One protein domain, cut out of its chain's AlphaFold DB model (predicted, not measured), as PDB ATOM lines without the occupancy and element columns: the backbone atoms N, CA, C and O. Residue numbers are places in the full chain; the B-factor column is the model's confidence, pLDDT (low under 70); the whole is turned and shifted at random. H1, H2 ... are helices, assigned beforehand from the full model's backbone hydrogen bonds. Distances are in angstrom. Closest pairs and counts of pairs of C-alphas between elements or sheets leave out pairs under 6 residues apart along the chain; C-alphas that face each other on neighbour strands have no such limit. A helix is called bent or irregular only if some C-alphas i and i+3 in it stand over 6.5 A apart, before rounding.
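Overview. This is residues 194 to 328 of the 330 residues of an uncharacterized protein of Caenorhabditis nigoni (UniProt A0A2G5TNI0). Two lobes of helices sit end to end, with H7 in the middle between them: H1, H2 and H3 run up and down at one end, and H4, H5 and the short H6 cluster at the other. The long link from H4 to H5 makes a wide loop in the second lobe, and residues 232 to 237, at the turn from H2 to H3, stick out from the first. The printed part has 135 residues with seven named helices, in order H1 to H7, and no named strand; its class is all helix. The whole is compact, with a radius of gyration of the C-alphas of 15.8 A, and its C-alphas span 48 by 32 by 22 A, only just elongated.

Arrangement. The longest helix is H2, residues 214 to 232. It forms a helical hairpin with H1, residues 194 to 201: they touch, opposite ways at a shallow tilt of 24 degrees, and their closest C-alphas, those of Val 196 and Ala 226, are 5.2 A apart. H2 forms a second hairpin with H3, residues 239 to 252, opposite ways at a shallow tilt of 25 degrees, with the closest C-alphas, of Cys 223 and Cys 246, 5.5 A apart. H7, residues 310 to 326, touches H3 with residues 313 to 320 alone, opposite ways at a steep tilt of 44 degrees; the closest C-alphas, of Asp 244 and Thr 320, are 5.7 A apart. H5, residues 288 to 302, only just touches H7, with 3 pairs of C-alphas within 8 A, the closest being Lys 295 and Phe 310 at 7.0 A. With its residues 298 to 302 alone, H5 touches H4, residues 255 to 263, about perpendicular at 88 degrees; the closest C-alphas, of Cys 259 and Cys 302, are 5.8 A apart. H6, residues 304 to 307, touches H4, with the C-alphas of Tyr 256 and Ala 306 closest at 4.3 A. H6 also touches H5, with the C-alphas of Phe 298 and Ala 306 closest at 6.0 A. H2 and H7 are apart, and so are H3 and H5. Every O i to N i+4 pair is within hydrogen-bond range in H3, H4 and H7; the counts are 14 of 15 in H2, 9 of 11 in H5 and 1 of 4 in H1, where 5 of 5 O i to N i+3 pairs are within range, while H6 is too short for an i+4 pair.

Along the chain. H2 measures 27.7 A from first to last C-alpha, H7 24.0 A, H5 20.8 A and H3 20.4 A. H5 is irregular: C-alphas 289 and 292 are 7.2 A apart. H1 begins at C-alpha 194, (-8.213, -44.827, 41.269), and H7 ends at C-alpha 326, (-28.123, -39.570, 23.429).

Size, cuts and confidence. The two C-alphas farthest apart are those of Met 235 and Lys 270, at 49.2 A. The printed part has no cut. The links from H1 to H2, 12 residues, and from H4 to H5, 24 residues, are long. The mean pLDDT of the printed part is 89.4; residues 282 to 283 and 328 are under 70.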
ATOM      1  N   PRO A 194      -8.036 -43.841  40.200       93.31
ATOM      2  CA  PRO A 194      -8.213 -44.827  41.269       93.31
ATOM      3  C   PRO A 194      -9.504 -44.606  42.067       93.31
ATOM      4  O   PRO A 194     -10.236 -45.559  42.331       93.31
ATOM      5  N   VAL A 195      -9.823 -43.345  42.388       93.12
ATOM      6  CA  VAL A 195     -11.036 -42.973  43.133       93.12
ATOM      7  C   VAL A 195     -12.285 -43.322  42.326       93.12
ATOM      8  O   VAL A 195     -13.205 -43.943  42.851       93.12
ATOM      9  N   VAL A 196     -12.304 -42.988  41.034       94.31
ATOM     10  CA  VAL A 196     -13.424 -43.307  40.138       94.31
ATOM     11  C   VAL A 196     -13.560 -44.814  39.919       94.31
ATOM     12  O   VAL A 196     -14.659 -45.354  40.012       94.31
ATOM     13  N   ASN A 197     -12.454 -45.522  39.691       92.44
ATOM     14  CA  ASN A 197     -12.462 -46.974  39.517       92.44
ATOM     15  C   ASN A 197     -12.991 -47.692  40.764       92.44
ATOM     16  O   ASN A 197     -13.665 -48.711  40.629       92.44
ATOM     17  N   SER A 198     -12.765 -47.126  41.955       91.38
ATOM     18  CA  SER A 198     -13.261 -47.679  43.218       91.38
ATOM     19  C   SER A 198     -14.790 -47.757  43.308       91.38
ATOM     20  O   SER A 198     -15.324 -48.508  44.131       91.38
ATOM     21  N   LEU A 199     -15.521 -47.011  42.473       91.75
ATOM     22  CA  LEU A 199     -16.979 -47.115  42.396       91.75
ATOM     23  C   LEU A 199     -17.414 -48.521  41.955       91.75
ATOM     24  O   LEU A 199     -18.452 -49.002  42.399       91.75
ATOM     25  N   ASN A 200     -16.586 -49.210  41.163       87.56
ATOM     26  CA  ASN A 200     -16.864 -50.560  40.673       87.56
ATOM     27  C   ASN A 200     -16.505 -51.670  41.676       87.56
ATOM     28  O   ASN A 200     -16.908 -52.817  41.479       87.56
ATOM     29  N   ASP A 201     -15.770 -51.367  42.753       87.12
ATOM     30  CA  ASP A 201     -15.404 -52.383  43.751       87.12
ATOM     31  C   ASP A 201     -16.616 -52.830  44.580       87.12
ATOM     32  O   ASP A 201     -16.658 -53.947  45.103       87.12
ATOM     33  N   LEU A 202     -17.596 -51.936  44.749       84.12
ATOM     34  CA  LEU A 202     -18.803 -52.199  45.519       84.12
ATOM     35  C   LEU A 202     -19.867 -52.776  44.589       84.12
ATOM     36  O   LEU A 202     -20.547 -52.059  43.861       84.12
ATOM     37  N   LYS A 203     -20.031 -54.097  44.639       83.81
ATOM     38  CA  LYS A 203     -21.103 -54.795  43.924       83.81
ATOM     39  C   LYS A 203     -22.444 -54.524  44.609       83.81
ATOM     40  O   LYS A 203     -22.830 -55.256  45.516       83.81
ATOM     41  N   VAL A 204     -23.132 -53.463  44.190       85.94
ATOM     42  CA  VAL A 204     -24.481 -53.119  44.661       85.94
ATOM     43  C   VAL A 204     -25.502 -53.516  43.599       85.94
ATOM     44  O   VAL A 204     -25.472 -53.013  42.480       85.94
ATOM     45  N   ASP A 205     -26.424 -54.404  43.965       87.94
ATOM     46  CA  ASP A 205     -27.605 -54.693  43.154       87.94
ATOM     47  C   ASP A 205     -28.651 -53.592  43.396       87.94
ATOM     48  O   ASP A 205     -29.408 -53.630  44.371       87.94
ATOM     49  N   LEU A 206     -28.655 -52.577  42.526       85.62
ATOM     50  CA  LEU A 206     -29.540 -51.413  42.647       85.62
ATOM     51  C   LEU A 206     -31.030 -51.783  42.584       85.62
ATOM     52  O   LEU A 206     -31.866 -51.038  43.097       85.62
ATOM     53  N   GLU A 207     -31.384 -52.931  42.003       83.50
ATOM     54  CA  GLU A 207     -32.777 -53.374  41.919       83.50
ATOM     55  C   GLU A 207     -33.259 -53.907  43.278       83.50
ATOM     56  O   GLU A 207     -34.394 -53.651  43.683       83.50
ATOM     57  N   LYS A 208     -32.371 -54.536  44.057       85.69
ATOM     58  CA  LYS A 208     -32.716 -55.174  45.344       85.69
ATOM     59  C   LYS A 208     -32.398 -54.347  46.588       85.69
ATOM     60  O   LYS A 208     -32.898 -54.656  47.671       85.69
ATOM     61  N   VAL A 209     -31.561 -53.325  46.453       89.94
ATOM     62  CA  VAL A 209     -31.065 -52.545  47.589       89.94
ATOM     63  C   VAL A 209     -32.172 -51.758  48.299       89.94
ATOM     64  O   VAL A 209     -33.054 -51.193  47.663       89.94
ATOM     65  N   GLN A 210     -32.146 -51.697  49.628       91.56
ATOM     66  CA  GLN A 210     -33.124 -50.919  50.396       91.56
ATOM     67  C   GLN A 210     -32.647 -49.480  50.619       91.56
ATOM     68  O   GLN A 210     -31.462 -49.167  50.493       91.56
ATOM     69  N   ILE A 211     -33.578 -48.594  50.978       93.12
ATOM     70  CA  ILE A 211     -33.227 -47.243  51.436       93.12
ATOM     71  C   ILE A 211     -32.350 -47.369  52.684       93.12
ATOM     72  O   ILE A 211     -32.663 -48.140  53.591       93.12
ATOM     73  N   ASN A 212     -31.276 -46.584  52.733       94.38
ATOM     74  CA  ASN A 212     -30.252 -46.592  53.775       94.38
ATOM     75  C   ASN A 212     -29.486 -47.919  53.904       94.38
ATOM     76  O   ASN A 212     -28.926 -48.200  54.963       94.38
ATOM     77  N   ASP A 213     -29.419 -48.721  52.837       94.25
ATOM     78  CA  ASP A 213     -28.519 -49.872  52.802       94.25
ATOM     79  C   ASP A 213     -27.057 -49.428  53.033       94.25
ATOM     80  O   ASP A 213     -26.574 -48.516  52.348       94.25
ATOM     81  N   PRO A 214     -26.314 -50.059  53.962       94.31
ATOM     82  CA  PRO A 214     -24.944 -49.656  54.277       94.31
ATOM     83  C   PRO A 214     -23.982 -49.692  53.080       94.31
ATOM     84  O   PRO A 214     -23.080 -48.856  52.982       94.31
ATOM     85  N   THR A 215     -24.161 -50.638  52.156       92.75
ATOM     86  CA  THR A 215     -23.312 -50.788  50.967       92.75
ATOM     87  C   THR A 215     -23.593 -49.673  49.966       92.75
ATOM     88  O   THR A 215     -22.652 -49.085  49.428       92.75
ATOM     89  N   LEU A 216     -24.869 -49.319  49.770       93.50
ATOM     90  CA  LEU A 216     -25.263 -48.170  48.950       93.50
ATOM     91  C   LEU A 216     -24.773 -46.851  49.548       93.50
ATOM     92  O   LEU A 216     -24.226 -46.022  48.826       93.50
ATOM     93  N   LEU A 217     -24.895 -46.661  50.864       95.38
ATOM     94  CA  LEU A 217     -24.386 -45.462  51.538       95.38
ATOM     95  C   LEU A 217     -22.865 -45.327  51.386       95.38
ATOM     96  O   LEU A 217     -22.364 -44.227  51.143       95.38
ATOM     97  N   LYS A 218     -22.125 -46.441  51.460       94.94
ATOM     98  CA  LYS A 218     -20.682 -46.461  51.191       94.94
ATOM     99  C   LYS A 218     -20.368 -46.087  49.738       94.94
ATOM    100  O   LYS A 218     -19.443 -45.311  49.505       94.94
ATOM    101  N   LEU A 219     -21.143 -46.595  48.778       94.31
ATOM    102  CA  LEU A 219     -21.009 -46.244  47.362       94.31
ATOM    103  C   LEU A 219     -21.300 -44.757  47.115       94.31
ATOM    104  O   LEU A 219     -20.508 -44.089  46.457       94.31
ATOM    105  N   ILE A 220     -22.362 -44.210  47.712       95.56
ATOM    106  CA  ILE A 220     -22.679 -42.773  47.672       95.56
ATOM    107  C   ILE A 220     -21.528 -41.947  48.263       95.56
ATOM    108  O   ILE A 220     -21.164 -40.914  47.701       95.56
ATOM    109  N   GLY A 221     -20.925 -42.402  49.366       95.44
ATOM    110  CA  GLY A 221     -19.733 -41.784  49.953       95.44
ATOM    111  C   GLY A 221     -18.564 -41.707  48.967       95.44
ATOM    112  O   GLY A 221     -18.063 -40.616  48.702       95.44
ATOM    113  N   ARG A 222     -18.204 -42.838  48.342       94.25
ATOM    114  CA  ARG A 222     -17.162 -42.885  47.296       94.25
ATOM    115  C   ARG A 222     -17.501 -42.000  46.100       94.25
ATOM    116  O   ARG A 222     -16.622 -41.373  45.521       94.25
ATOM    117  N   CYS A 223     -18.779 -41.903  45.756       96.19
ATOM    118  CA  CYS A 223     -19.245 -41.026  44.694       96.19
ATOM    119  C   CYS A 223     -18.987 -39.549  44.985       96.19
ATOM    120  O   CYS A 223     -18.551 -38.823  44.096       96.19
ATOM    121  N   LYS A 224     -19.175 -39.102  46.232       95.81
ATOM    122  CA  LYS A 224     -18.828 -37.729  46.631       95.81
ATOM    123  C   LYS A 224     -17.331 -37.460  46.474       95.81
ATOM    124  O   LYS A 224     -16.956 -36.394  45.990       95.81
ATOM    125  N   GLU A 225     -16.487 -38.423  46.839       94.06
ATOM    126  CA  GLU A 225     -15.033 -38.328  46.646       94.06
ATOM    127  C   GLU A 225     -14.668 -38.252  45.156       94.06
ATOM    128  O   GLU A 225     -13.913 -37.365  44.755       94.06
ATOM    129  N   ALA A 226     -15.253 -39.128  44.333       95.31
ATOM    130  CA  ALA A 226     -15.039 -39.172  42.889       95.31
ATOM    131  C   ALA A 226     -15.478 -37.871  42.200       95.31
ATOM    132  O   ALA A 226     -14.683 -37.270  41.482       95.31
ATOM    133  N   VAL A 227     -16.698 -37.394  42.476       96.06
ATOM    134  CA  VAL A 227     -17.236 -36.127  41.955       96.06
ATOM    135  C   VAL A 227     -16.343 -34.952  42.338       96.06
ATOM    136  O   VAL A 227     -15.970 -34.147  41.487       96.06
ATOM    137  N   ALA A 228     -15.946 -34.870  43.609       94.75
ATOM    138  CA  ALA A 228     -15.053 -33.813  44.054       94.75
ATOM    139  C   ALA A 228     -13.693 -33.889  43.338       94.75
ATOM    140  O   ALA A 228     -13.109 -32.860  43.029       94.75
ATOM    141  N   CYS A 229     -13.179 -35.091  43.059       94.50
ATOM    142  CA  CYS A 229     -11.923 -35.251  42.331       94.50
ATOM    143  C   CYS A 229     -12.039 -34.764  40.882       94.50
ATOM    144  O   CYS A 229     -11.248 -33.927  40.450       94.50
ATOM    145  N   VAL A 230     -13.045 -35.237  40.140       95.19
ATOM    146  CA  VAL A 230     -13.194 -34.901  38.715       95.19
ATOM    147  C   VAL A 230     -13.574 -33.436  38.486       95.19
ATOM    148  O   VAL A 230     -13.246 -32.891  37.438       95.19
ATOM    149  N   ASN A 231     -14.199 -32.771  39.465       92.88
ATOM    150  CA  ASN A 231     -14.454 -31.327  39.415       92.88
ATOM    151  C   ASN A 231     -13.166 -30.497  39.459       92.88
ATOM    152  O   ASN A 231     -13.053 -29.492  38.760       92.88
ATOM    153  N   ASP A 232     -12.191 -30.930  40.257       87.44
ATOM    154  CA  ASP A 232     -10.899 -30.253  40.370       87.44
ATOM    155  C   ASP A 232      -9.954 -30.635  39.210       87.44
ATOM    156  O   ASP A 232      -9.043 -29.878  38.858       87.44
ATOM    157  N   ALA A 233     -10.197 -31.783  38.569       91.69
ATOM    158  CA  ALA A 233      -9.433 -32.309  37.444       91.69
ATOM    159  C   ALA A 233     -10.127 -32.046  36.097       91.69
ATOM    160  O   ALA A 233     -10.720 -32.927  35.485       91.69
ATOM    161  N   CYS A 234      -9.984 -30.831  35.578       87.56
ATOM    162  CA  CYS A 234     -10.681 -30.384  34.368       87.56
ATOM    163  C   CYS A 234     -10.399 -31.207  33.080       87.56
ATOM    164  O   CYS A 234     -11.211 -31.176  32.159       87.56
ATOM    165  N   MET A 235      -9.287 -31.958  32.999       88.19
ATOM    166  CA  MET A 235      -8.999 -32.889  31.888       88.19
ATOM    167  C   MET A 235      -9.556 -34.304  32.130       88.19
ATOM    168  O   MET A 235      -9.195 -35.237  31.409       88.19
ATOM    169  N   TYR A 236     -10.381 -34.518  33.159       92.12
ATOM    170  CA  TYR A 236     -10.949 -35.834  33.422       92.12
ATOM    171  C   TYR A 236     -11.981 -36.205  32.349       92.12
ATOM    172  O   TYR A 236     -12.994 -35.511  32.200       92.12
ATOM    173  N   PRO A 237     -11.756 -37.287  31.580       88.12
ATOM    174  CA  PRO A 237     -12.706 -37.703  30.562       88.12
ATOM    175  C   PRO A 237     -14.001 -38.158  31.230       88.12
ATOM    176  O   PRO A 237     -13.971 -38.794  32.280       88.12
ATOM    177  N   MET A 238     -15.145 -37.871  30.606       88.56
ATOM    178  CA  MET A 238     -16.445 -38.362  31.085       88.56
ATOM    179  C   MET A 238     -16.794 -37.908  32.516       88.56
ATOM    180  O   MET A 238     -17.598 -38.554  33.183       88.56
ATOM    181  N   ALA A 239     -16.241 -36.786  33.003       92.44
ATOM    182  CA  ALA A 239     -16.530 -36.272  34.349       92.44
ATOM    183  C   ALA A 239     -18.041 -36.174  34.615       92.44
ATOM    184  O   ALA A 239     -18.530 -36.610  35.652       92.44
ATOM    185  N   GLN A 240     -18.799 -35.683  33.638       90.56
ATOM    186  CA  GLN A 240     -20.246 -35.564  33.760       90.56
ATOM    187  C   GLN A 240     -20.974 -36.923  33.783       90.56
ATOM    188  O   GLN A 240     -22.008 -37.030  34.431       90.56
ATOM    189  N   ASP A 241     -20.428 -37.978  33.168       90.31
ATOM    190  CA  ASP A 241     -21.007 -39.324  33.283       90.31
ATOM    191  C   ASP A 241     -20.795 -39.891  34.698       90.31
ATOM    192  O   ASP A 241     -21.653 -40.608  35.211       90.31
ATOM    193  N   ILE A 242     -19.697 -39.510  35.368       93.94
ATOM    194  CA  ILE A 242     -19.481 -39.806  36.794       93.94
ATOM    195  C   ILE A 242     -20.507 -39.077  37.662       93.94
ATOM    196  O   ILE A 242     -21.108 -39.705  38.531       93.94
ATOM    197  N   HIS A 243     -20.757 -37.787  37.410       93.81
ATOM    198  CA  HIS A 243     -21.817 -37.032  38.099       93.81
ATOM    199  C   HIS A 243     -23.178 -37.705  37.949       93.81
ATOM    200  O   HIS A 243     -23.836 -38.003  38.941       93.81
ATOM    201  N   ASP A 244     -23.574 -38.000  36.713       91.44
ATOM    202  CA  ASP A 244     -24.878 -38.591  36.429       91.44
ATOM    203  C   ASP A 244     -25.017 -40.001  37.028       91.44
ATOM    204  O   ASP A 244     -26.059 -40.322  37.597       91.44
ATOM    205  N   GLY A 245     -23.963 -40.824  36.990       91.31
ATOM    206  CA  GLY A 245     -23.943 -42.117  37.679       91.31
ATOM    207  C   GLY A 245     -24.083 -41.984  39.200       91.31
ATOM    208  O   GLY A 245     -24.845 -42.722  39.825       91.31
ATOM    209  N   CYS A 246     -23.402 -41.008  39.802       95.12
ATOM    210  CA  CYS A 246     -23.495 -40.741  41.234       95.12
ATOM    211  C   CYS A 246     -24.876 -40.229  41.661       95.12
ATOM    212  O   CYS A 246     -25.369 -40.625  42.722       95.12
ATOM    213  N   ASP A 247     -25.528 -39.420  40.830       94.38
ATOM    214  CA  ASP A 247     -26.888 -38.945  41.079       94.38
ATOM    215  C   ASP A 247     -27.911 -40.083  41.003       94.38
ATOM    216  O   ASP A 247     -28.852 -40.112  41.797       94.38
ATOM    217  N   VAL A 248     -27.695 -41.085  40.141       90.94
ATOM    218  CA  VAL A 248     -28.516 -42.309  40.135       90.94
ATOM    219  C   VAL A 248     -28.414 -43.051  41.469       90.94
ATOM    220  O   VAL A 248     -29.443 -43.452  42.013       90.94
ATOM    221  N   PHE A 249     -27.217 -43.209  42.048       92.94
ATOM    222  CA  PHE A 249     -27.081 -43.873  43.353       92.94
ATOM    223  C   PHE A 249     -27.794 -43.107  44.472       92.94
ATOM    224  O   PHE A 249     -28.437 -43.722  45.325       92.94
ATOM    225  N   GLN A 250     -27.724 -41.772  44.456       94.44
ATOM    226  CA  GLN A 250     -28.462 -40.938  45.406       94.44
ATOM    227  C   GLN A 250     -29.973 -41.087  45.221       94.44
ATOM    228  O   GLN A 250     -30.687 -41.287  46.202       94.44
ATOM    229  N   LEU A 251     -30.449 -41.063  43.973       93.75
ATOM    230  CA  LEU A 251     -31.861 -41.204  43.637       93.75
ATOM    231  C   LEU A 251     -32.420 -42.561  44.084       93.75
ATOM    232  O   LEU A 251     -33.495 -42.605  44.679       93.75
ATOM    233  N   VAL A 252     -31.690 -43.659  43.855       92.25
ATOM    234  CA  VAL A 252     -32.074 -45.017  44.299       92.25
ATOM    235  C   VAL A 252     -32.214 -45.099  45.824       92.25
ATOM    236  O   VAL A 252     -33.066 -45.838  46.316       92.25
ATOM    237  N   ASN A 253     -31.461 -44.291  46.577       94.88
ATOM    238  CA  ASN A 253     -31.577 -44.187  48.035       94.88
ATOM    239  C   ASN A 253     -32.774 -43.331  48.510       94.88
ATOM    240  O   ASN A 253     -32.813 -42.893  49.658       94.88
ATOM    241  N   THR A 254     -33.762 -43.070  47.652       95.94
ATOM    242  CA  THR A 254     -34.983 -42.325  47.994       95.94
ATOM    243  C   THR A 254     -36.234 -43.168  47.762       95.94
ATOM    244  O   THR A 254     -36.231 -44.114  46.974       95.94
ATOM    245  N   HIS A 255     -37.353 -42.786  48.387       95.94
ATOM    246  CA  HIS A 255     -38.653 -43.409  48.109       95.94
ATOM    247  C   HIS A 255     -39.066 -43.276  46.634       95.94
ATOM    248  O   HIS A 255     -39.682 -44.193  46.098       95.94
ATOM    249  N   TYR A 256     -38.678 -42.185  45.962       95.38
ATOM    250  CA  TYR A 256     -38.888 -42.010  44.523       95.38
ATOM    251  C   TYR A 256     -38.120 -43.060  43.715       95.38
ATOM    252  O   TYR A 256     -38.715 -43.770  42.910       95.38
ATOM    253  N   GLY A 257     -36.809 -43.199  43.938       92.50
ATOM    254  CA  GLY A 257     -35.984 -44.140  43.178       92.50
ATOM    255  C   GLY A 257     -36.359 -45.596  43.442       92.50
ATOM    256  O   GLY A 257     -36.385 -46.403  42.517       92.50
ATOM    257  N   ARG A 258     -36.748 -45.935  44.678       91.12
ATOM    258  CA  ARG A 258     -37.313 -47.259  44.974       91.12
ATOM    259  C   ARG A 258     -38.640 -47.493  44.269       91.12
ATOM    260  O   ARG A 258     -38.858 -48.580  43.740       91.12
ATOM    261  N   CYS A 259     -39.507 -46.484  44.234       92.62
ATOM    262  CA  CYS A 259     -40.754 -46.578  43.494       92.62
ATOM    263  C   CYS A 259     -40.498 -46.805  42.003       92.62
ATOM    264  O   CYS A 259     -41.116 -47.686  41.418       92.62
ATOM    265  N   LEU A 260     -39.534 -46.087  41.419       89.88
ATOM    266  CA  LEU A 260     -39.140 -46.225  40.019       89.88
ATOM    267  C   LEU A 260     -38.780 -47.672  39.649       89.88
ATOM    268  O   LEU A 260     -39.253 -48.174  38.633       89.88
ATOM    269  N   VAL A 261     -37.986 -48.348  40.486       85.44
ATOM    270  CA  VAL A 261     -37.655 -49.771  40.301       85.44
ATOM    271  C   VAL A 261     -38.917 -50.632  40.398       85.44
ATOM    272  O   VAL A 261     -39.180 -51.439  39.513       85.44
ATOM    273  N   ASN A 262     -39.735 -50.414  41.431       83.38
ATOM    274  CA  ASN A 262     -40.923 -51.224  41.696       83.38
ATOM    275  C   ASN A 262     -42.008 -51.102  40.612       83.38
ATOM    276  O   ASN A 262     -42.710 -52.075  40.352       83.38
ATOM    277  N   VAL A 263     -42.206 -49.923  40.014       87.25
ATOM    278  CA  VAL A 263     -43.250 -49.723  38.992       87.25
ATOM    279  C   VAL A 263     -42.845 -50.251  37.620       87.25
ATOM    280  O   VAL A 263     -43.724 -50.538  36.812       87.25
ATOM    281  N   GLY A 264     -41.543 -50.405  37.354       76.00
ATOM    282  CA  GLY A 264     -41.041 -50.920  36.076       76.00
ATOM    283  C   GLY A 264     -41.479 -52.357  35.769       76.00
ATOM    284  O   GLY A 264     -41.450 -52.760  34.611       76.00
ATOM    285  N   GLU A 265     -41.908 -53.110  36.785       72.19
ATOM    286  CA  GLU A 265     -42.321 -54.517  36.679       72.19
ATOM    287  C   GLU A 265     -43.835 -54.728  36.849       72.19
ATOM    288  O   GLU A 265     -44.316 -55.860  36.790       72.19
ATOM    289  N   LYS A 266     -44.607 -53.659  37.083       81.75
ATOM    290  CA  LYS A 266     -46.041 -53.753  37.389       81.75
ATOM    291  C   LYS A 266     -46.917 -53.499  36.170       81.75
ATOM    292  O   LYS A 266     -46.594 -52.694  35.301       81.75
ATOM    293  N   ASP A 267     -48.098 -54.116  36.179       83.44
ATOM    294  CA  ASP A 267     -49.193 -53.692  35.313       83.44
ATOM    295  C   ASP A 267     -49.762 -52.353  35.807       83.44
ATOM    296  O   ASP A 267     -50.311 -52.244  36.906       83.44
ATOM    297  N   LEU A 268     -49.612 -51.325  34.975       87.44
ATOM    298  CA  LEU A 268     -50.061 -49.962  35.243       87.44
ATOM    299  C   LEU A 268     -51.306 -49.583  34.422       87.44
ATOM    300  O   LEU A 268     -51.674 -48.411  34.374       87.44
ATOM    301  N   SER A 269     -51.999 -50.553  33.814       85.69
ATOM    302  CA  SER A 269     -53.157 -50.313  32.930       85.69
ATOM    303  C   SER A 269     -54.319 -49.572  33.603       85.69
ATOM    304  O   SER A 269     -55.123 -48.932  32.928       85.69
ATOM    305  N   LYS A 270     -54.399 -49.594  34.941       89.69
ATOM    306  CA  LYS A 270     -55.401 -48.834  35.708       89.69
ATOM    307  C   LYS A 270     -55.210 -47.311  35.647       89.69
ATOM    308  O   LYS A 270     -56.121 -46.570  36.011       89.69
ATOM    309  N   TYR A 271     -54.044 -46.831  35.216       90.62
ATOM    310  CA  TYR A 271     -53.744 -45.406  35.121       90.62
ATOM    311  C   TYR A 271     -54.057 -44.878  33.722       90.62
ATOM    312  O   TYR A 271     -53.266 -45.025  32.792       90.62
ATOM    313  N   ALA A 272     -55.200 -44.202  33.581       89.19
ATOM    314  CA  ALA A 272     -55.679 -43.681  32.297       89.19
ATOM    315  C   ALA A 272     -54.668 -42.764  31.580       89.19
ATOM    316  O   ALA A 272     -54.582 -42.790  30.356       89.19
ATOM    317  N   CYS A 273     -53.855 -42.009  32.332       89.31
ATOM    318  CA  CYS A 273     -52.838 -41.109  31.776       89.31
ATOM    319  C   CYS A 273     -51.688 -41.825  31.040       89.31
ATOM    320  O   CYS A 273     -50.882 -41.169  30.380       89.31
ATOM    321  N   LEU A 274     -51.595 -43.156  31.149       83.62
ATOM    322  CA  LEU A 274     -50.612 -43.959  30.425       83.62
ATOM    323  C   LEU A 274     -51.078 -44.397  29.044       83.62
ATOM    324  O   LEU A 274     -50.227 -44.715  28.217       83.62
ATOM    325  N   GLU A 275     -52.388 -44.415  28.777       83.44
ATOM    326  CA  GLU A 275     -52.948 -44.876  27.495       83.44
ATOM    327  C   GLU A 275     -52.401 -46.257  27.064       83.44
ATOM    328  O   GLU A 275     -52.143 -46.502  25.886       83.44
ATOM    329  N   GLY A 276     -52.149 -47.151  28.029       73.19
ATOM    330  CA  GLY A 276     -51.575 -48.482  27.781       73.19
ATOM    331  C   GLY A 276     -50.081 -48.501  27.421       73.19
ATOM    332  O   GLY A 276     -49.568 -49.548  27.033       73.19
ATOM    333  N   LYS A 277     -49.368 -47.374  27.536       74.88
ATOM    334  CA  LYS A 277     -47.920 -47.280  27.293       74.88
ATOM    335  C   LYS A 277     -47.127 -47.447  28.594       74.88
ATOM    336  O   LYS A 277     -47.601 -47.024  29.651       74.88
ATOM    337  N   PRO A 278     -45.901 -47.995  28.538       75.25
ATOM    338  CA  PRO A 278     -45.016 -47.997  29.694       75.25
ATOM    339  C   PRO A 278     -44.705 -46.558  30.117       75.25
ATOM    340  O   PRO A 278     -44.546 -45.659  29.288       75.25
ATOM    341  N   ILE A 279     -44.625 -46.339  31.428       74.69
ATOM    342  CA  ILE A 279     -44.344 -45.016  31.990       74.69
ATOM    343  C   ILE A 279     -42.859 -44.651  31.937       74.69
ATOM    344  O   ILE A 279     -42.506 -43.474  31.896       74.69
ATOM    345  N   VAL A 280     -41.997 -45.668  31.921       71.00
ATOM    346  CA  VAL A 280     -40.541 -45.551  31.876       71.00
ATOM    347  C   VAL A 280     -40.035 -46.554  30.852       71.00
ATOM    348  O   VAL A 280     -40.208 -47.758  31.024       71.00
ATOM    349  N   ASP A 281     -39.395 -46.051  29.802       71.25
ATOM    350  CA  ASP A 281     -38.569 -46.858  28.912       71.25
ATOM    351  C   ASP A 281     -37.106 -46.634  29.303       71.25
ATOM    352  O   ASP A 281     -36.625 -45.501  29.335       71.25
ATOM    353  N   LYS A 282     -36.394 -47.718  29.631       66.00
ATOM    354  CA  LYS A 282     -34.983 -47.662  30.050       66.00
ATOM    355  C   LYS A 282     -34.054 -47.171  28.924       66.00
ATOM    356  O   LYS A 282     -32.915 -46.802  29.217       66.00
ATOM    357  N   ASN A 283     -34.520 -47.169  27.673       67.25
ATOM    358  CA  ASN A 283     -33.750 -46.800  26.487       67.25
ATOM    359  C   ASN A 283     -34.162 -45.450  25.882       67.25
ATOM    360  O   ASN A 283     -33.483 -44.967  24.976       67.25
ATOM    361  N   GLU A 284     -35.226 -44.813  26.382       80.25
ATOM    362  CA  GLU A 284     -35.666 -43.505  25.894       80.25
ATOM    363  C   GLU A 284     -35.451 -42.388  26.919       80.25
ATOM    364  O   GLU A 284     -35.436 -42.576  28.135       80.25
ATOM    365  N   CYS A 285     -35.303 -41.173  26.399       84.62
ATOM    366  CA  CYS A 285     -35.333 -39.958  27.201       84.62
ATOM    367  C   CYS A 285     -36.720 -39.788  27.838       84.62
ATOM    368  O   CYS A 285     -37.724 -39.707  27.125       84.62
ATOM    369  N   LEU A 286     -36.774 -39.677  29.171       87.62
ATOM    370  CA  LEU A 286     -38.016 -39.381  29.879       87.62
ATOM    371  C   LEU A 286     -38.541 -38.006  29.445       87.62
ATOM    372  O   LEU A 286     -37.870 -36.982  29.568       87.62
ATOM    373  N   LYS A 287     -39.754 -37.957  28.905       86.31
ATOM    374  CA  LYS A 287     -40.323 -36.704  28.403       86.31
ATOM    375  C   LYS A 287     -40.981 -35.904  29.530       86.31
ATOM    376  O   LYS A 287     -41.547 -36.469  30.463       86.31
ATOM    377  N   ALA A 288     -40.906 -34.576  29.444       86.12
ATOM    378  CA  ALA A 288     -41.434 -33.674  30.473       86.12
ATOM    379  C   ALA A 288     -42.965 -33.764  30.629       86.12
ATOM    380  O   ALA A 288     -43.480 -33.627  31.734       86.12
ATOM    381  N   ASP A 289     -43.686 -34.068  29.549       86.44
ATOM    382  CA  ASP A 289     -45.140 -34.296  29.537       86.44
ATOM    383  C   ASP A 289     -45.570 -35.543  30.337       86.44
ATOM    384  O   ASP A 289     -46.744 -35.695  30.667       86.44
ATOM    385  N   LYS A 290     -44.628 -36.424  30.705       87.50
ATOM    386  CA  LYS A 290     -44.881 -37.582  31.574       87.50
ATOM    387  C   LYS A 290     -44.837 -37.258  33.066       87.50
ATOM    388  O   LYS A 290     -45.227 -38.113  33.860       87.50
ATOM    389  N   LYS A 291     -44.404 -36.052  33.459       92.50
ATOM    390  CA  LYS A 291     -44.201 -35.650  34.862       92.50
ATOM    391  C   LYS A 291     -45.447 -35.872  35.722       92.50
ATOM    392  O   LYS A 291     -45.377 -36.578  36.727       92.50
ATOM    393  N   ASP A 292     -46.585 -35.325  35.304       93.69
ATOM    394  CA  ASP A 292     -47.819 -35.369  36.098       93.69
ATOM    395  C   ASP A 292     -48.371 -36.792  36.216       93.69
ATOM    396  O   ASP A 292     -48.757 -37.230  37.301       93.69
ATOM    397  N   CYS A 293     -48.336 -37.555  35.121       92.31
ATOM    398  CA  CYS A 293     -48.761 -38.951  35.138       92.31
ATOM    399  C   CYS A 293     -47.860 -39.806  36.044       92.31
ATOM    400  O   CYS A 293     -48.359 -40.587  36.852       92.31
ATOM    401  N   LEU A 294     -46.540 -39.609  35.982       92.56
ATOM    402  CA  LEU A 294     -45.582 -40.293  36.852       92.56
ATOM    403  C   LEU A 294     -45.821 -39.974  38.330       92.56
ATOM    404  O   LEU A 294     -45.723 -40.874  39.160       92.56
ATOM    405  N   LYS A 295     -46.214 -38.742  38.661       95.44
ATOM    406  CA  LYS A 295     -46.564 -38.360  40.035       95.44
ATOM    407  C   LYS A 295     -47.794 -39.111  40.542       95.44
ATOM    408  O   LYS A 295     -47.748 -39.663  41.638       95.44
ATOM    409  N   ILE A 296     -48.852 -39.185  39.728       95.12
ATOM    410  CA  ILE A 296     -50.085 -39.929  40.045       95.12
ATOM    411  C   ILE A 296     -49.779 -41.415  40.255       95.12
ATOM    412  O   ILE A 296     -50.241 -42.020  41.225       95.12
ATOM    413  N   VAL A 297     -48.981 -42.005  39.362       94.06
ATOM    414  CA  VAL A 297     -48.582 -43.413  39.462       94.06
ATOM    415  C   VAL A 297     -47.758 -43.656  40.720       94.06
ATOM    416  O   VAL A 297     -48.053 -44.590  41.458       94.06
ATOM    417  N   PHE A 298     -46.774 -42.806  41.016       95.31
ATOM    418  CA  PHE A 298     -45.903 -42.979  42.180       95.31
ATOM    419  C   PHE A 298     -46.670 -42.837  43.493       95.31
ATOM    420  O   PHE A 298     -46.490 -43.654  44.395       95.31
ATOM    421  N   GLU A 299     -47.561 -41.850  43.602       96.25
ATOM    422  CA  GLU A 299     -48.397 -41.696  44.792       96.25
ATOM    423  C   GLU A 299     -49.344 -42.893  44.972       96.25
ATOM    424  O   GLU A 299     -49.502 -43.384  46.090       96.25
ATOM    425  N   GLY A 300     -49.928 -43.406  43.883       94.69
ATOM    426  CA  GLY A 300     -50.856 -44.537  43.940       94.69
ATOM    427  C   GLY A 300     -50.197 -45.904  44.172       94.69
ATOM    428  O   GLY A 300     -50.771 -46.735  44.871       94.69
ATOM    429  N   GLU A 301     -49.012 -46.152  43.610       94.06
ATOM    430  CA  GLU A 301     -48.304 -47.437  43.730       94.06
ATOM    431  C   GLU A 301     -47.391 -47.525  44.954       94.06
ATOM    432  O   GLU A 301     -47.149 -48.621  45.466       94.06
ATOM    433  N   CYS A 302     -46.852 -46.388  45.400       94.44
ATOM    434  CA  CYS A 302     -45.776 -46.335  46.389       94.44
ATOM    435  C   CYS A 302     -46.070 -45.395  47.568       94.44
ATOM    436  O   CYS A 302     -45.294 -45.350  48.522       94.44
ATOM    437  N   GLY A 303     -47.187 -44.664  47.532       96.00
ATOM    438  CA  GLY A 303     -47.620 -43.769  48.600       96.00
ATOM    439  C   GLY A 303     -46.978 -42.380  48.563       96.00
ATOM    440  O   GLY A 303     -46.119 -42.058  47.741       96.00
ATOM    441  N   LYS A 304     -47.399 -41.533  49.510       96.88
ATOM    442  CA  LYS A 304     -47.056 -40.099  49.556       96.88
ATOM    443  C   LYS A 304     -45.564 -39.807  49.722       96.88
ATOM    444  O   LYS A 304     -45.086 -38.779  49.248       96.88
ATOM    445  N   GLU A 305     -44.805 -40.702  50.353       96.81
ATOM    446  CA  GLU A 305     -43.362 -40.497  50.530       96.81
ATOM    447  C   GLU A 305     -42.599 -40.540  49.195       96.81
ATOM    448  O   GLU A 305     -41.601 -39.836  49.042       96.81
ATOM    449  N   ALA A 306     -43.087 -41.279  48.188       96.00
ATOM    450  CA  ALA A 306     -42.463 -41.332  46.863       96.00
ATOM    451  C   ALA A 306     -42.562 -40.003  46.089       96.00
ATOM    452  O   ALA A 306     -41.793 -39.779  45.152       96.00
ATOM    453  N   VAL A 307     -43.467 -39.103  46.495       96.88
ATOM    454  CA  VAL A 307     -43.714 -37.815  45.825       96.88
ATOM    455  C   VAL A 307     -43.286 -36.592  46.647       96.88
ATOM    456  O   VAL A 307     -43.480 -35.458  46.208       96.88
ATOM    457  N   LYS A 308     -42.648 -36.792  47.810       92.94
ATOM    458  CA  LYS A 308     -42.306 -35.725  48.768       92.94
ATOM    459  C   LYS A 308     -41.301 -34.684  48.250       92.94
ATOM    460  O   LYS A 308     -41.350 -33.554  48.705       92.94
ATOM    461  N   ASN A 309     -40.480 -35.031  47.256       95.12
ATOM    462  CA  ASN A 309     -39.593 -34.124  46.503       95.12
ATOM    463  C   ASN A 309     -39.661 -34.441  45.000       95.12
ATOM    464  O   ASN A 309     -38.647 -34.535  44.309       95.12
ATOM    465  N   PHE A 310     -40.873 -34.717  44.512       95.81
ATOM    466  CA  PHE A 310     -41.074 -35.310  43.193       95.81
ATOM    467  C   PHE A 310     -40.404 -34.528  42.061       95.81
ATOM    468  O   PHE A 310     -39.776 -35.130  41.201       95.81
ATOM    469  N   ASP A 311     -40.521 -33.203  42.069       95.69
ATOM    470  CA  ASP A 311     -40.046 -32.356  40.976       95.69
ATOM    471  C   ASP A 311     -38.523 -32.404  40.814       95.69
ATOM    472  O   ASP A 311     -38.030 -32.576  39.703       95.69
ATOM    473  N   GLU A 312     -37.783 -32.323  41.919       96.06
ATOM    474  CA  GLU A 312     -36.322 -32.428  41.917       96.06
ATOM    475  C   GLU A 312     -35.867 -33.819  41.460       96.06
ATOM    476  O   GLU A 312     -35.029 -33.956  40.568       96.06
ATOM    477  N   HIS A 313     -36.471 -34.867  42.023       95.81
ATOM    478  CA  HIS A 313     -36.158 -36.245  41.656       95.81
ATOM    479  C   HIS A 313     -36.498 -36.551  40.192       95.81
ATOM    480  O   HIS A 313     -35.742 -37.252  39.517       95.81
ATOM    481  N   PHE A 314     -37.606 -36.004  39.689       94.69
ATOM    482  CA  PHE A 314     -38.013 -36.131  38.298       94.69
ATOM    483  C   PHE A 314     -37.005 -35.480  37.357       94.69
ATOM    484  O   PHE A 314     -36.615 -36.112  36.382       94.69
ATOM    485  N   GLU A 315     -36.546 -34.258  37.640       94.38
ATOM    486  CA  GLU A 315     -35.558 -33.600  36.780       94.38
ATOM    487  C   GLU A 315     -34.213 -34.336  36.778       94.38
ATOM    488  O   GLU A 315     -33.618 -34.511  35.713       94.38
ATOM    489  N   THR A 316     -33.767 -34.853  37.926       93.31
ATOM    490  CA  THR A 316     -32.561 -35.696  38.004       93.31
ATOM    491  C   THR A 316     -32.722 -36.984  37.189       93.31
ATOM    492  O   THR A 316     -31.871 -37.319  36.359       93.31
ATOM    493  N   HIS A 317     -33.841 -37.690  37.352       91.44
ATOM    494  CA  HIS A 317     -34.158 -38.895  36.580       91.44
ATOM    495  C   HIS A 317     -34.255 -38.609  35.070       91.44
ATOM    496  O   HIS A 317     -33.722 -39.345  34.236       91.44
ATOM    497  N   ARG A 318     -34.883 -37.496  34.696       91.38
ATOM    498  CA  ARG A 318     -35.004 -37.059  33.309       91.38
ATOM    499  C   ARG A 318     -33.648 -36.747  32.691       91.38
ATOM    500  O   ARG A 318     -33.325 -37.257  31.622       91.38
ATOM    501  N   ARG A 319     -32.832 -35.934  33.361       91.44
ATOM    502  CA  ARG A 319     -31.503 -35.545  32.873       91.44
ATOM    503  C   ARG A 319     -30.623 -36.773  32.625       91.44
ATOM    504  O   ARG A 319     -30.035 -36.893  31.550       91.44
ATOM    505  N   THR A 320     -30.585 -37.693  33.587       88.38
ATOM    506  CA  THR A 320     -29.761 -38.912  33.520       88.38
ATOM    507  C   THR A 320     -30.212 -39.870  32.408       88.38
ATOM    508  O   THR A 320     -29.376 -40.359  31.645       88.38
ATOM    509  N   THR A 321     -31.521 -40.087  32.229       86.44
ATOM    510  CA  THR A 321     -32.060 -40.947  31.149       86.44
ATOM    511  C   THR A 321     -31.865 -40.344  29.760       86.44
ATOM    512  O   THR A 321     -31.401 -41.027  28.847       86.44
ATOM    513  N   CYS A 322     -32.137 -39.049  29.589       87.31
ATOM    514  CA  CYS A 322     -31.997 -38.374  28.298       87.31
ATOM    515  C   CYS A 322     -30.550 -38.332  27.805       87.31
ATOM    516  O   CYS A 322     -30.290 -38.544  26.619       87.31
ATOM    517  N   ARG A 323     -29.593 -38.114  28.714       83.56
ATOM    518  CA  ARG A 323     -28.171 -38.174  28.373       83.56
ATOM    519  C   ARG A 323     -27.765 -39.577  27.931       83.56
ATOM    520  O   ARG A 323     -27.144 -39.720  26.883       83.56
ATOM    521  N   ARG A 324     -28.165 -40.614  28.674       79.50
ATOM    522  CA  ARG A 324     -27.889 -42.010  28.305       79.50
ATOM    523  C   ARG A 324     -28.442 -42.354  26.919       79.50
ATOM    524  O   ARG A 324     -27.716 -42.928  26.115       79.50
ATOM    525  N   ALA A 325     -29.679 -41.952  26.623       80.38
ATOM    526  CA  ALA A 325     -30.298 -42.167  25.314       80.38
ATOM    527  C   ALA A 325     -29.526 -41.467  24.174       80.38
ATOM    528  O   ALA A 325     -29.416 -42.012  23.081       80.38
ATOM    529  N   SER A 326     -28.934 -40.291  24.428       79.06
ATOM    530  CA  SER A 326     -28.123 -39.570  23.429       79.06
ATOM    531  C   SER A 326     -26.784 -40.240  23.091       79.06
ATOM    532  O   SER A 326     -26.205 -39.942  22.048       79.06
ATOM    533  N   LEU A 327     -26.301 -41.141  23.954       74.31
ATOM    534  CA  LEU A 327     -25.029 -41.853  23.792       74.31
ATOM    535  C   LEU A 327     -25.188 -43.233  23.133       74.31
ATOM    536  O   LEU A 327     -24.185 -43.868  22.806       74.31
ATOM    537  N   MET A 328     -26.419 -43.720  22.943       66.56
ATOM    538  CA  MET A 328     -26.663 -44.998  22.276       66.56
ATOM    539  C   MET A 328     -26.547 -44.850  20.746       66.56
ATOM    540  O   MET A 328     -27.055 -43.870  20.193       66.56
TER     541      MET A 328